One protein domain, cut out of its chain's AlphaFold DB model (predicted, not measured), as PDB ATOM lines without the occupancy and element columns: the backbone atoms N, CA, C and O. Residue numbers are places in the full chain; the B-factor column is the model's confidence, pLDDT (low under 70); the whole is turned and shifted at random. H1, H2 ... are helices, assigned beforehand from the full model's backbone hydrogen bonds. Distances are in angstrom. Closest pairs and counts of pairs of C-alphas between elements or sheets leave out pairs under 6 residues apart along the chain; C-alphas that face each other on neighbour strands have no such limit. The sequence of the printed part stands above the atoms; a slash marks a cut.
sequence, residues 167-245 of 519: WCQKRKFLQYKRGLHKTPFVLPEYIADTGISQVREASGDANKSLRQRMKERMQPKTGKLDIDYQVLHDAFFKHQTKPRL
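Overview. This is residues 167 to 245 of the 519 residues of the protein "Hypothetical protein" of Euplotes crassus (UniProt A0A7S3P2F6). With little regular structure, the printed part is a thin, open loop with a long arm: residues 167 to 185 stick out, H1 and H2 follow, H3 is at the far end, and the path returns to H4, which packs on H1. The 79 residues have four named helices, H1 to H4, and no named strand; the class is all helix, with 29 residues in named elements. The whole is extended, radius of gyration of the C-alphas 19.6 A, and flat, spanning 58 by 41 by 16 A.

Arrangement. H1, residues 189 to 192, touches H4, residues 229 to 237; their closest C-alphas, Tyr 190 and Ala 235, are 5.6 A apart. H1 and H2, residues 196 to 202, meet only through their tight link. H3, residues 210 to 218, is apart from H1, H2 and H4, and H2 is apart from H4. Every O i to N i+4 pair is within hydrogen-bond range in H2, H3 and H4; H1 is too short for one.

Along the chain. H1 begins at C-alpha 189 (222.588, 192.087, 212.020) and measures 5.1 A; H2 measures 9.8 A, H3 12.7 A and H4 12.1 A, ending at C-alpha 237 (231.601, 184.874, 219.421).

Size, cuts and confidence. The C-alphas of Cys 168 and Gln 219 are farthest apart, 58.2 A. The printed part has no cut, no link between helices is long, and no printed residue is under 70 in pLDDT.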
ATOM      1  N   TRP A 167     236.885 224.654 208.576       93.38
ATOM      2  CA  TRP A 167     237.655 225.700 209.274       93.38
ATOM      3  C   TRP A 167     237.369 227.126 208.764       93.38
ATOM      4  O   TRP A 167     237.341 228.071 209.548       93.38
ATOM      5  N   CYS A 168     237.116 227.283 207.461       92.44
ATOM      6  CA  CYS A 168     236.843 228.570 206.817       92.44
ATOM      7  C   CYS A 168     235.344 228.929 206.758       92.44
ATOM      8  O   CYS A 168     234.964 229.911 206.113       92.44
ATOM      9  N   GLN A 169     234.462 228.134 207.377       93.44
ATOM     10  CA  GLN A 169     233.016 228.341 207.308       93.44
ATOM     11  C   GLN A 169     232.516 229.250 208.438       93.44
ATOM     12  O   GLN A 169     232.881 229.106 209.598       93.44
ATOM     13  N   LYS A 170     231.596 230.170 208.112       94.06
ATOM     14  CA  LYS A 170     230.963 231.082 209.092       94.06
ATOM     15  C   LYS A 170     229.948 230.395 210.023       94.06
ATOM     16  O   LYS A 170     229.447 231.028 210.949       94.06
ATOM     17  N   ARG A 171     229.573 229.144 209.735       91.44
ATOM     18  CA  ARG A 171     228.612 228.343 210.510       91.44
ATOM     19  C   ARG A 171     229.367 227.416 211.457       91.44
ATOM     20  O   ARG A 171     230.497 227.034 211.170       91.44
ATOM     21  N   LYS A 172     228.739 227.028 212.567       93.50
ATOM     22  CA  LYS A 172     229.297 225.978 213.429       93.50
ATOM     23  C   LYS A 172     229.213 224.627 212.711       93.50
ATOM     24  O   LYS A 172     228.304 224.405 211.916       93.50
ATOM     25  N   PHE A 173     230.153 223.735 213.002       93.25
ATOM     26  CA  PHE A 173     230.139 222.363 212.494       93.25
ATOM     27  C   PHE A 173     228.828 221.648 212.884       93.25
ATOM     28  O   PHE A 173     228.336 221.845 213.995       93.25
ATOM     29  N   LEU A 174     228.269 220.840 211.973       91.25
ATOM     30  CA  LEU A 174     226.980 220.136 212.116       91.25
ATOM     31  C   LEU A 174     225.729 221.043 212.159       91.25
ATOM     32  O   LEU A 174     224.655 220.606 212.580       91.25
ATOM     33  N   GLN A 175     225.832 222.305 211.723       91.69
ATOM     34  CA  GLN A 175     224.707 223.248 211.748       91.69
ATOM     35  C   GLN A 175     223.741 223.110 210.553       91.69
ATOM     36  O   GLN A 175     222.587 223.522 210.684       91.69
ATOM     37  N   TYR A 176     224.151 222.533 209.416       86.38
ATOM     38  CA  TYR A 176     223.237 222.219 208.304       86.38
ATOM     39  C   TYR A 176     222.344 221.009 208.610       86.38
ATOM     40  O   TYR A 176     221.204 220.984 208.155       86.38
ATOM     41  N   LYS A 177     222.790 220.055 209.441       88.00
ATOM     42  CA  LYS A 177     221.955 218.920 209.888       88.00
ATOM     43  C   LYS A 177     220.745 219.332 210.738       88.00
ATOM     44  O   LYS A 177     219.876 218.507 211.016       88.00
ATOM     45  N   ARG A 178     220.648 220.594 211.174       87.44
ATOM     46  CA  ARG A 178     219.512 221.079 211.969       87.44
ATOM     47  C   ARG A 178     218.233 221.134 211.124       87.44
ATOM     48  O   ARG A 178     218.049 222.058 210.341       87.44
ATOM     49  N   GLY A 179     217.327 220.193 211.379       85.81
ATOM     50  CA  GLY A 179     216.064 220.025 210.647       85.81
ATOM     51  C   GLY A 179     216.060 218.814 209.710       85.81
ATOM     52  O   GLY A 179     215.012 218.464 209.183       85.81
ATOM     53  N   LEU A 180     217.204 218.146 209.545       87.62
ATOM     54  CA  LEU A 180     217.330 216.917 208.773       87.62
ATOM     55  C   LEU A 180     217.083 215.712 209.691       87.62
ATOM     56  O   LEU A 180     217.734 215.572 210.728       87.62
ATOM     57  N   HIS A 181     216.115 214.862 209.343       87.31
ATOM     58  CA  HIS A 181     215.720 213.739 210.192       87.31
ATOM     59  C   HIS A 181     216.772 212.621 210.149       87.31
ATOM     60  O   HIS A 181     216.831 211.836 209.202       87.31
ATOM     61  N   LYS A 182     217.606 212.533 211.192       88.69
ATOM     62  CA  LYS A 182     218.515 211.397 211.384       88.69
ATOM     63  C   LYS A 182     217.689 210.137 211.669       88.69
ATOM     64  O   LYS A 182     216.811 210.164 212.527       88.69
ATOM     65  N   THR A 183     218.001 209.030 211.002       90.06
ATOM     66  CA  THR A 183     217.459 207.713 211.365       90.06
ATOM     67  C   THR A 183     217.823 207.346 212.814       90.06
ATOM     68  O   THR A 183     218.865 207.792 213.321       90.06
ATOM     69  N   PRO A 184     217.005 206.519 213.495       91.94
ATOM     70  CA  PRO A 184     217.411 205.900 214.754       91.94
ATOM     71  C   PRO A 184     218.673 205.041 214.563       91.94
ATOM     72  O   PRO A 184     219.115 204.779 213.440       91.94
ATOM     73  N   PHE A 185     219.284 204.628 215.673       93.50
ATOM     74  CA  PHE A 185     220.370 203.654 215.625       93.50
ATOM     75  C   PHE A 185     219.811 202.293 215.199       93.50
ATOM     76  O   PHE A 185     218.851 201.812 215.795       93.50
ATOM     77  N   VAL A 186     220.408 201.701 214.166       93.00
ATOM     78  CA  VAL A 186     220.098 200.348 213.695       93.00
ATOM     79  C   VAL A 186     221.149 199.417 214.291       93.00
ATOM     80  O   VAL A 186     222.342 199.724 214.224       93.00
ATOM     81  N   LEU A 187     220.707 198.320 214.906       93.94
ATOM     82  CA  LEU A 187     221.599 197.299 215.455       93.94
ATOM     83  C   LEU A 187     222.379 196.602 214.321       93.94
ATOM     84  O   LEU A 187     221.848 196.474 213.216       93.94
ATOM     85  N   PRO A 188     223.615 196.131 214.567       95.12
ATOM     86  CA  PRO A 188     224.248 195.135 213.708       95.12
ATOM     87  C   PRO A 188     223.361 193.891 213.580       95.12
ATOM     88  O   PRO A 188     222.696 193.521 214.545       95.12
ATOM     89  N   GLU A 189     223.396 193.256 212.411       93.31
ATOM     90  CA  GLU A 189     222.588 192.087 212.020       93.31
ATOM     91  C   GLU A 189     222.621 190.995 213.105       93.31
ATOM     92  O   GLU A 189     221.626 190.805 213.799       93.31
ATOM     93  N   TYR A 190     223.817 190.491 213.434       94.25
ATOM     94  CA  TYR A 190     224.046 189.497 214.494       94.25
ATOM     95  C   TYR A 190     223.530 189.877 215.899       94.25
ATOM     96  O   TYR A 190     223.328 188.999 216.730       94.25
ATOM     97  N   ILE A 191     223.300 191.165 216.197       94.25
ATOM     98  CA  ILE A 191     222.672 191.603 217.459       94.25
ATOM     99  C   ILE A 191     221.149 191.703 217.303       94.25
ATOM    100  O   ILE A 191     220.419 191.410 218.248       94.25
ATOM    101  N   ALA A 192     220.646 192.104 216.135       93.38
ATOM    102  CA  ALA A 192     219.214 192.113 215.837       93.38
ATOM    103  C   ALA A 192     218.624 190.690 215.832       93.38
ATOM    104  O   ALA A 192     217.524 190.492 216.356       93.38
ATOM    105  N   ASP A 193     219.388 189.718 215.330       92.94
ATOM    106  CA  ASP A 193     219.001 188.308 215.193       92.94
ATOM    107  C   ASP A 193     218.785 187.602 216.546       92.94
ATOM    108  O   ASP A 193     217.999 186.665 216.633       92.94
ATOM    109  N   THR A 194     219.356 188.126 217.642       93.44
ATOM    110  CA  THR A 194     219.054 187.683 219.026       93.44
ATOM    111  C   THR A 194     217.602 187.940 219.463       93.44
ATOM    112  O   THR A 194     217.223 187.646 220.595       93.44
ATOM    113  N   GLY A 195     216.785 188.589 218.626       91.75
ATOM    114  CA  GLY A 195     215.400 188.944 218.934       91.75
ATOM    115  C   GLY A 195     215.242 190.107 219.922       91.75
ATOM    116  O   GLY A 195     214.127 190.607 220.089       91.75
ATOM    117  N   ILE A 196     216.326 190.615 220.529       91.00
ATOM    118  CA  ILE A 196     216.303 191.650 221.583       91.00
ATOM    119  C   ILE A 196     215.477 192.894 221.227       91.00
ATOM    120  O   ILE A 196     214.857 193.495 222.107       91.00
ATOM    121  N   SER A 197     215.431 193.285 219.949       91.25
ATOM    122  CA  SER A 197     214.600 194.407 219.493       91.25
ATOM    123  C   SER A 197     213.106 194.110 219.665       91.25
ATOM    124  O   SER A 197     212.377 194.938 220.205       91.25
ATOM    125  N   GLN A 198     212.668 192.910 219.274       90.50
ATOM    126  CA  GLN A 198     211.274 192.470 219.358       90.50
ATOM    127  C   GLN A 198     210.848 192.268 220.820       90.50
ATOM    128  O   GLN A 198     209.792 192.742 221.229       90.50
ATOM    129  N   VAL A 199     211.703 191.648 221.646       90.25
ATOM    130  CA  VAL A 199     211.429 191.406 223.078       90.25
ATOM    131  C   VAL A 199     211.324 192.727 223.866       90.25
ATOM    132  O   VAL A 199     210.461 192.882 224.738       90.25
ATOM    133  N   ARG A 200     212.143 193.736 223.524       88.81
ATOM    134  CA  ARG A 200     212.045 195.091 224.102       88.81
ATOM    135  C   ARG A 200     210.818 195.864 223.621       88.81
ATOM    136  O   ARG A 200     210.232 196.598 224.417       88.81
ATOM    137  N   GLU A 201     210.416 195.705 222.363       88.12
ATOM    138  CA  GLU A 201     209.196 196.319 221.829       88.12
ATOM    139  C   GLU A 201     207.941 195.712 222.478       88.12
ATOM    140  O   GLU A 201     207.117 196.447 223.029       88.12
ATOM    141  N   ALA A 202     207.864 194.379 222.555       87.06
ATOM    142  CA  ALA A 202     206.799 193.639 223.235       87.06
ATOM    143  C   ALA A 202     206.700 193.959 224.742       87.06
ATOM    144  O   ALA A 202     205.600 194.026 225.293       87.06
ATOM    145  N   SER A 203     207.829 194.235 225.411       83.94
ATOM    146  CA  SER A 203     207.852 194.690 226.814       83.94
ATOM    147  C   SER A 203     207.146 196.034 227.045       83.94
ATOM    148  O   SER A 203     206.731 196.335 228.173       83.94
ATOM    149  N   GLY A 204     206.993 196.853 225.995       82.00
ATOM    150  CA  GLY A 204     206.102 198.014 225.964       82.00
ATOM    151  C   GLY A 204     206.415 199.129 226.967       82.00
ATOM    152  O   GLY A 204     205.550 199.968 227.223       82.00
ATOM    153  N   ASP A 205     207.617 199.168 227.559       78.81
ATOM    154  CA  ASP A 205     207.949 200.044 228.696       78.81
ATOM    155  C   ASP A 205     207.693 201.535 228.433       78.81
ATOM    156  O   ASP A 205     207.280 202.263 229.344       78.81
ATOM    157  N   ALA A 206     207.860 201.983 227.184       80.88
ATOM    158  CA  ALA A 206     207.547 203.341 226.741       80.88
ATOM    159  C   ALA A 206     206.067 203.717 226.958       80.88
ATOM    160  O   ALA A 206     205.783 204.825 227.417       80.88
ATOM    161  N   ASN A 207     205.148 202.774 226.722       84.31
ATOM    162  CA  ASN A 207     203.695 202.977 226.716       84.31
ATOM    163  C   ASN A 207     203.041 202.816 228.104       84.31
ATOM    164  O   ASN A 207     201.849 203.082 228.269       84.31
ATOM    165  N   LYS A 208     203.800 202.394 229.125       86.81
ATOM    166  CA  LYS A 208     203.274 202.134 230.476       86.81
ATOM    167  C   LYS A 208     202.854 203.416 231.199       86.81
ATOM    168  O   LYS A 208     203.661 204.321 231.421       86.81
ATOM    169  N   SER A 209     201.602 203.441 231.657       91.38
ATOM    170  CA  SER A 209     201.033 204.531 232.462       91.38
ATOM    171  C   SER A 209     201.803 204.759 233.770       91.38
ATOM    172  O   SER A 209     202.343 203.822 234.361       91.38
ATOM    173  N   LEU A 210     201.801 205.992 234.289       88.81
ATOM    174  CA  LEU A 210     202.480 206.346 235.544       88.81
ATOM    175  C   LEU A 210     202.034 205.463 236.726       88.81
ATOM    176  O   LEU A 210     202.874 205.025 237.508       88.81
ATOM    177  N   ARG A 211     200.736 205.126 236.813       89.94
ATOM    178  CA  ARG A 211     200.203 204.199 237.835       89.94
ATOM    179  C   ARG A 211     200.782 202.786 237.699       89.94
ATOM    180  O   ARG A 211     201.102 202.158 238.704       89.94
ATOM    181  N   GLN A 212     200.959 202.304 236.469       87.94
ATOM    182  CA  GLN A 212     201.579 201.006 236.198       87.94
ATOM    183  C   GLN A 212     203.067 201.021 236.562       87.94
ATOM    184  O   GLN A 212     203.521 200.116 237.251       87.94
ATOM    185  N   ARG A 213     203.808 202.076 236.195       88.75
ATOM    186  CA  ARG A 213     205.222 202.248 236.580       88.75
ATOM    187  C   ARG A 213     205.413 202.335 238.101       88.75
ATOM    188  O   ARG A 213     206.407 201.833 238.612       88.75
ATOM    189  N   MET A 214     204.461 202.919 238.833       89.81
ATOM    190  CA  MET A 214     204.456 202.902 240.303       89.81
ATOM    191  C   MET A 214     204.205 201.492 240.861       89.81
ATOM    192  O   MET A 214     204.954 201.056 241.733       89.81
ATOM    193  N   LYS A 215     203.229 200.738 240.327       90.81
ATOM    194  CA  LYS A 215     202.987 199.349 240.757       90.81
ATOM    195  C   LYS A 215     204.169 198.425 240.436       90.81
ATOM    196  O   LYS A 215     204.604 197.693 241.315       90.81
ATOM    197  N   GLU A 216     204.728 198.499 239.227       87.94
ATOM    198  CA  GLU A 216     205.896 197.701 238.811       87.94
ATOM    199  C   GLU A 216     207.184 198.054 239.584       87.94
ATOM    200  O   GLU A 216     208.119 197.260 239.574       87.94
ATOM    201  N   ARG A 217     207.237 199.201 240.284       88.81
ATOM    202  CA  ARG A 217     208.313 199.526 241.239       88.81
ATOM    203  C   ARG A 217     208.116 198.847 242.598       88.81
ATOM    204  O   ARG A 217     209.095 198.435 243.203       88.81
ATOM    205  N   MET A 218     206.880 198.767 243.092       90.25
ATOM    206  CA  MET A 218     206.573 198.141 244.389       90.25
ATOM    207  C   MET A 218     206.509 196.610 244.303       90.25
ATOM    208  O   MET A 218     206.750 195.929 245.290       90.25
ATOM    209  N   GLN A 219     206.168 196.076 243.128       87.00
ATOM    210  CA  GLN A 219     206.122 194.648 242.819       87.00
ATOM    211  C   GLN A 219     206.733 194.431 241.423       87.00
ATOM    212  O   GLN A 219     206.005 194.476 240.421       87.00
ATOM    213  N   PRO A 220     208.064 194.254 241.318       87.25
ATOM    214  CA  PRO A 220     208.710 193.979 240.044       87.25
ATOM    215  C   PRO A 220     208.310 192.593 239.531       87.25
ATOM    216  O   PRO A 220     208.386 191.600 240.248       87.25
ATOM    217  N   LYS A 221     207.916 192.517 238.256       83.50
ATOM    218  CA  LYS A 221     207.876 191.250 237.518       83.50
ATOM    219  C   LYS A 221     209.254 190.995 236.908       83.50
ATOM    220  O   LYS A 221     209.706 191.819 236.106       83.50
ATOM    221  N   THR A 222     209.886 189.890 237.288       82.69
ATOM    222  CA  THR A 222     211.083 189.315 236.653       82.69
ATOM    223  C   THR A 222     210.745 188.725 235.269       82.69
ATOM    224  O   THR A 222     209.584 188.749 234.859       82.69
ATOM    225  N   GLY A 223     211.750 188.270 234.507       81.75
ATOM    226  CA  GLY A 223     211.548 187.519 233.253       81.75
ATOM    227  C   GLY A 223     210.974 188.291 232.049       81.75
ATOM    228  O   GLY A 223     210.526 187.679 231.090       81.75
ATOM    229  N   LYS A 224     210.943 189.634 232.062       81.31
ATOM    230  CA  LYS A 224     210.384 190.428 230.936       81.31
ATOM    231  C   LYS A 224     211.261 190.457 229.680       81.31
ATOM    232  O   LYS A 224     210.752 190.674 228.589       81.31
ATOM    233  N   LEU A 225     212.573 190.348 229.867       82.88
ATOM    234  CA  LEU A 225     213.600 190.410 228.824       82.88
ATOM    235  C   LEU A 225     214.461 189.145 228.904       82.88
ATOM    236  O   LEU A 225     215.685 189.232 228.917       82.88
ATOM    237  N   ASP A 226     213.801 188.001 229.072       86.25
ATOM    238  CA  ASP A 226     214.466 186.707 229.160       86.25
ATOM    239  C   ASP A 226     214.898 186.273 227.755       86.25
ATOM    240  O   ASP A 226     214.083 186.249 226.828       86.25
ATOM    241  N   ILE A 227     216.195 186.036 227.584       88.81
ATOM    242  CA  ILE A 227     216.837 185.618 226.335       88.81
ATOM    243  C   ILE A 227     217.943 184.653 226.735       88.81
ATOM    244  O   ILE A 227     218.729 184.958 227.632       88.81
ATOM    245  N   ASP A 228     217.994 183.512 226.058       92.94
ATOM    246  CA  ASP A 228     218.980 182.470 226.313       92.94
ATOM    247  C   ASP A 228     220.421 183.005 226.222       92.94
ATOM    248  O   ASP A 228     220.809 183.709 225.282       92.94
ATOM    249  N   TYR A 229     221.219 182.644 227.226       93.38
ATOM    250  CA  TYR A 229     222.630 182.977 227.307       93.38
ATOM    251  C   TYR A 229     223.425 182.380 226.139       93.38
ATOM    252  O   TYR A 229     224.313 183.057 225.624       93.38
ATOM    253  N   GLN A 230     223.086 181.172 225.666       94.56
ATOM    254  CA  GLN A 230     223.780 180.552 224.527       94.56
ATOM    255  C   GLN A 230     223.560 181.350 223.234       94.56
ATOM    256  O   GLN A 230     224.513 181.627 222.508       94.56
ATOM    257  N   VAL A 231     222.335 181.831 222.989       93.94
ATOM    258  CA  VAL A 231     222.018 182.713 221.847       93.94
ATOM    259  C   VAL A 231     222.800 184.031 221.915       93.94
ATOM    260  O   VAL A 231     223.286 184.515 220.891       93.94
ATOM    261  N   LEU A 232     222.963 184.614 223.106       93.69
ATOM    262  CA  LEU A 232     223.771 185.826 223.290       93.69
ATOM    263  C   LEU A 232     225.272 185.556 223.107       93.69
ATOM    264  O   LEU A 232     225.955 186.353 222.464       93.69
ATOM    265  N   HIS A 233     225.780 184.442 223.635       95.06
ATOM    266  CA  HIS A 233     227.163 184.005 223.459       95.06
ATOM    267  C   HIS A 233     227.493 183.832 221.970       95.06
ATOM    268  O   HIS A 233     228.378 184.504 221.435       95.06
ATOM    269  N   ASP A 234     226.717 183.017 221.262       95.75
ATOM    270  CA  ASP A 234     226.975 182.695 219.862       95.75
ATOM    271  C   ASP A 234     226.787 183.905 218.938       95.75
ATOM    272  O   ASP A 234     227.483 184.016 217.927       95.75
ATOM    273  N   ALA A 235     225.929 184.867 219.289       95.12
ATOM    274  CA  ALA A 235     225.844 186.148 218.590       95.12
ATOM    275  C   ALA A 235     227.144 186.976 218.678       95.12
ATOM    276  O   ALA A 235     227.520 187.632 217.705       95.12
ATOM    277  N   PHE A 236     227.845 186.950 219.818       94.50
ATOM    278  CA  PHE A 236     229.070 187.731 220.027       94.50
ATOM    279  C   PHE A 236     230.368 187.005 219.659       94.50
ATOM    280  O   PHE A 236     231.326 187.698 219.309       94.50
ATOM    281  N   PHE A 237     230.402 185.671 219.709       93.19
ATOM    282  CA  PHE A 237     231.601 184.874 219.421       93.19
ATOM    283  C   PHE A 237     231.572 184.190 218.045       93.19
ATOM    284  O   PHE A 237     232.547 184.312 217.309       93.19
ATOM    285  N   LYS A 238     230.459 183.551 217.648       93.31
ATOM    286  CA  LYS A 238     230.363 182.815 216.368       93.31
ATOM    287  C   LYS A 238     229.883 183.694 215.206       93.31
ATOM    288  O   LYS A 238     230.442 183.652 214.116       93.31
ATOM    289  N   HIS A 239     228.873 184.535 215.436       94.38
ATOM    290  CA  HIS A 239     228.206 185.317 214.381       94.38
ATOM    291  C   HIS A 239     228.700 186.770 214.237       94.38
ATOM    292  O   HIS A 239     228.150 187.541 213.445       94.38
ATOM    293  N   GLN A 240     229.734 187.185 214.978       94.88
ATOM    294  CA  GLN A 240     230.192 188.578 214.989       94.88
ATOM    295  C   GLN A 240     230.782 189.013 213.635       94.88
ATOM    296  O   GLN A 240     231.892 188.640 213.260       94.88
ATOM    297  N   THR A 241     230.089 189.909 212.925       93.25
ATOM    298  CA  THR A 241     230.573 190.446 211.643       93.25
ATOM    299  C   THR A 241     231.338 191.763 211.794       93.25
ATOM    300  O   THR A 241     230.936 192.694 212.502       93.25
ATOM    301  N   LYS A 242     232.469 191.878 211.082       93.19
ATOM    302  CA  LYS A 242     233.337 193.064 211.131       93.19
ATOM    303  C   LYS A 242     232.654 194.285 210.485       93.19
ATOM    304  O   LYS A 242     232.325 194.238 209.297       93.19
ATOM    305  N   PRO A 243     232.484 195.414 211.203       92.25
ATOM    306  CA  PRO A 243     231.788 196.583 210.671       92.25
ATOM    307  C   PRO A 243     232.559 197.271 209.534       92.25
ATOM    308  O   PRO A 243     233.776 197.143 209.391       92.25
ATOM    309  N   ARG A 244     231.844 198.066 208.726       89.62
ATOM    310  CA  ARG A 244     232.402 198.806 207.578       89.62
ATOM    311  C   ARG A 244     233.272 199.992 208.029       89.62
ATOM    312  O   ARG A 244     232.804 201.129 208.070       89.62
ATOM    313  N   LEU A 245     234.535 199.713 208.347       92.31
ATOM    314  CA  LEU A 245     235.542 200.704 208.748       92.31
ATOM    315  C   LEU A 245     235.910 201.685 207.615       92.31
ATOM    316  O   LEU A 245     235.759 201.393 206.426       92.31
TER     317      LEU A 245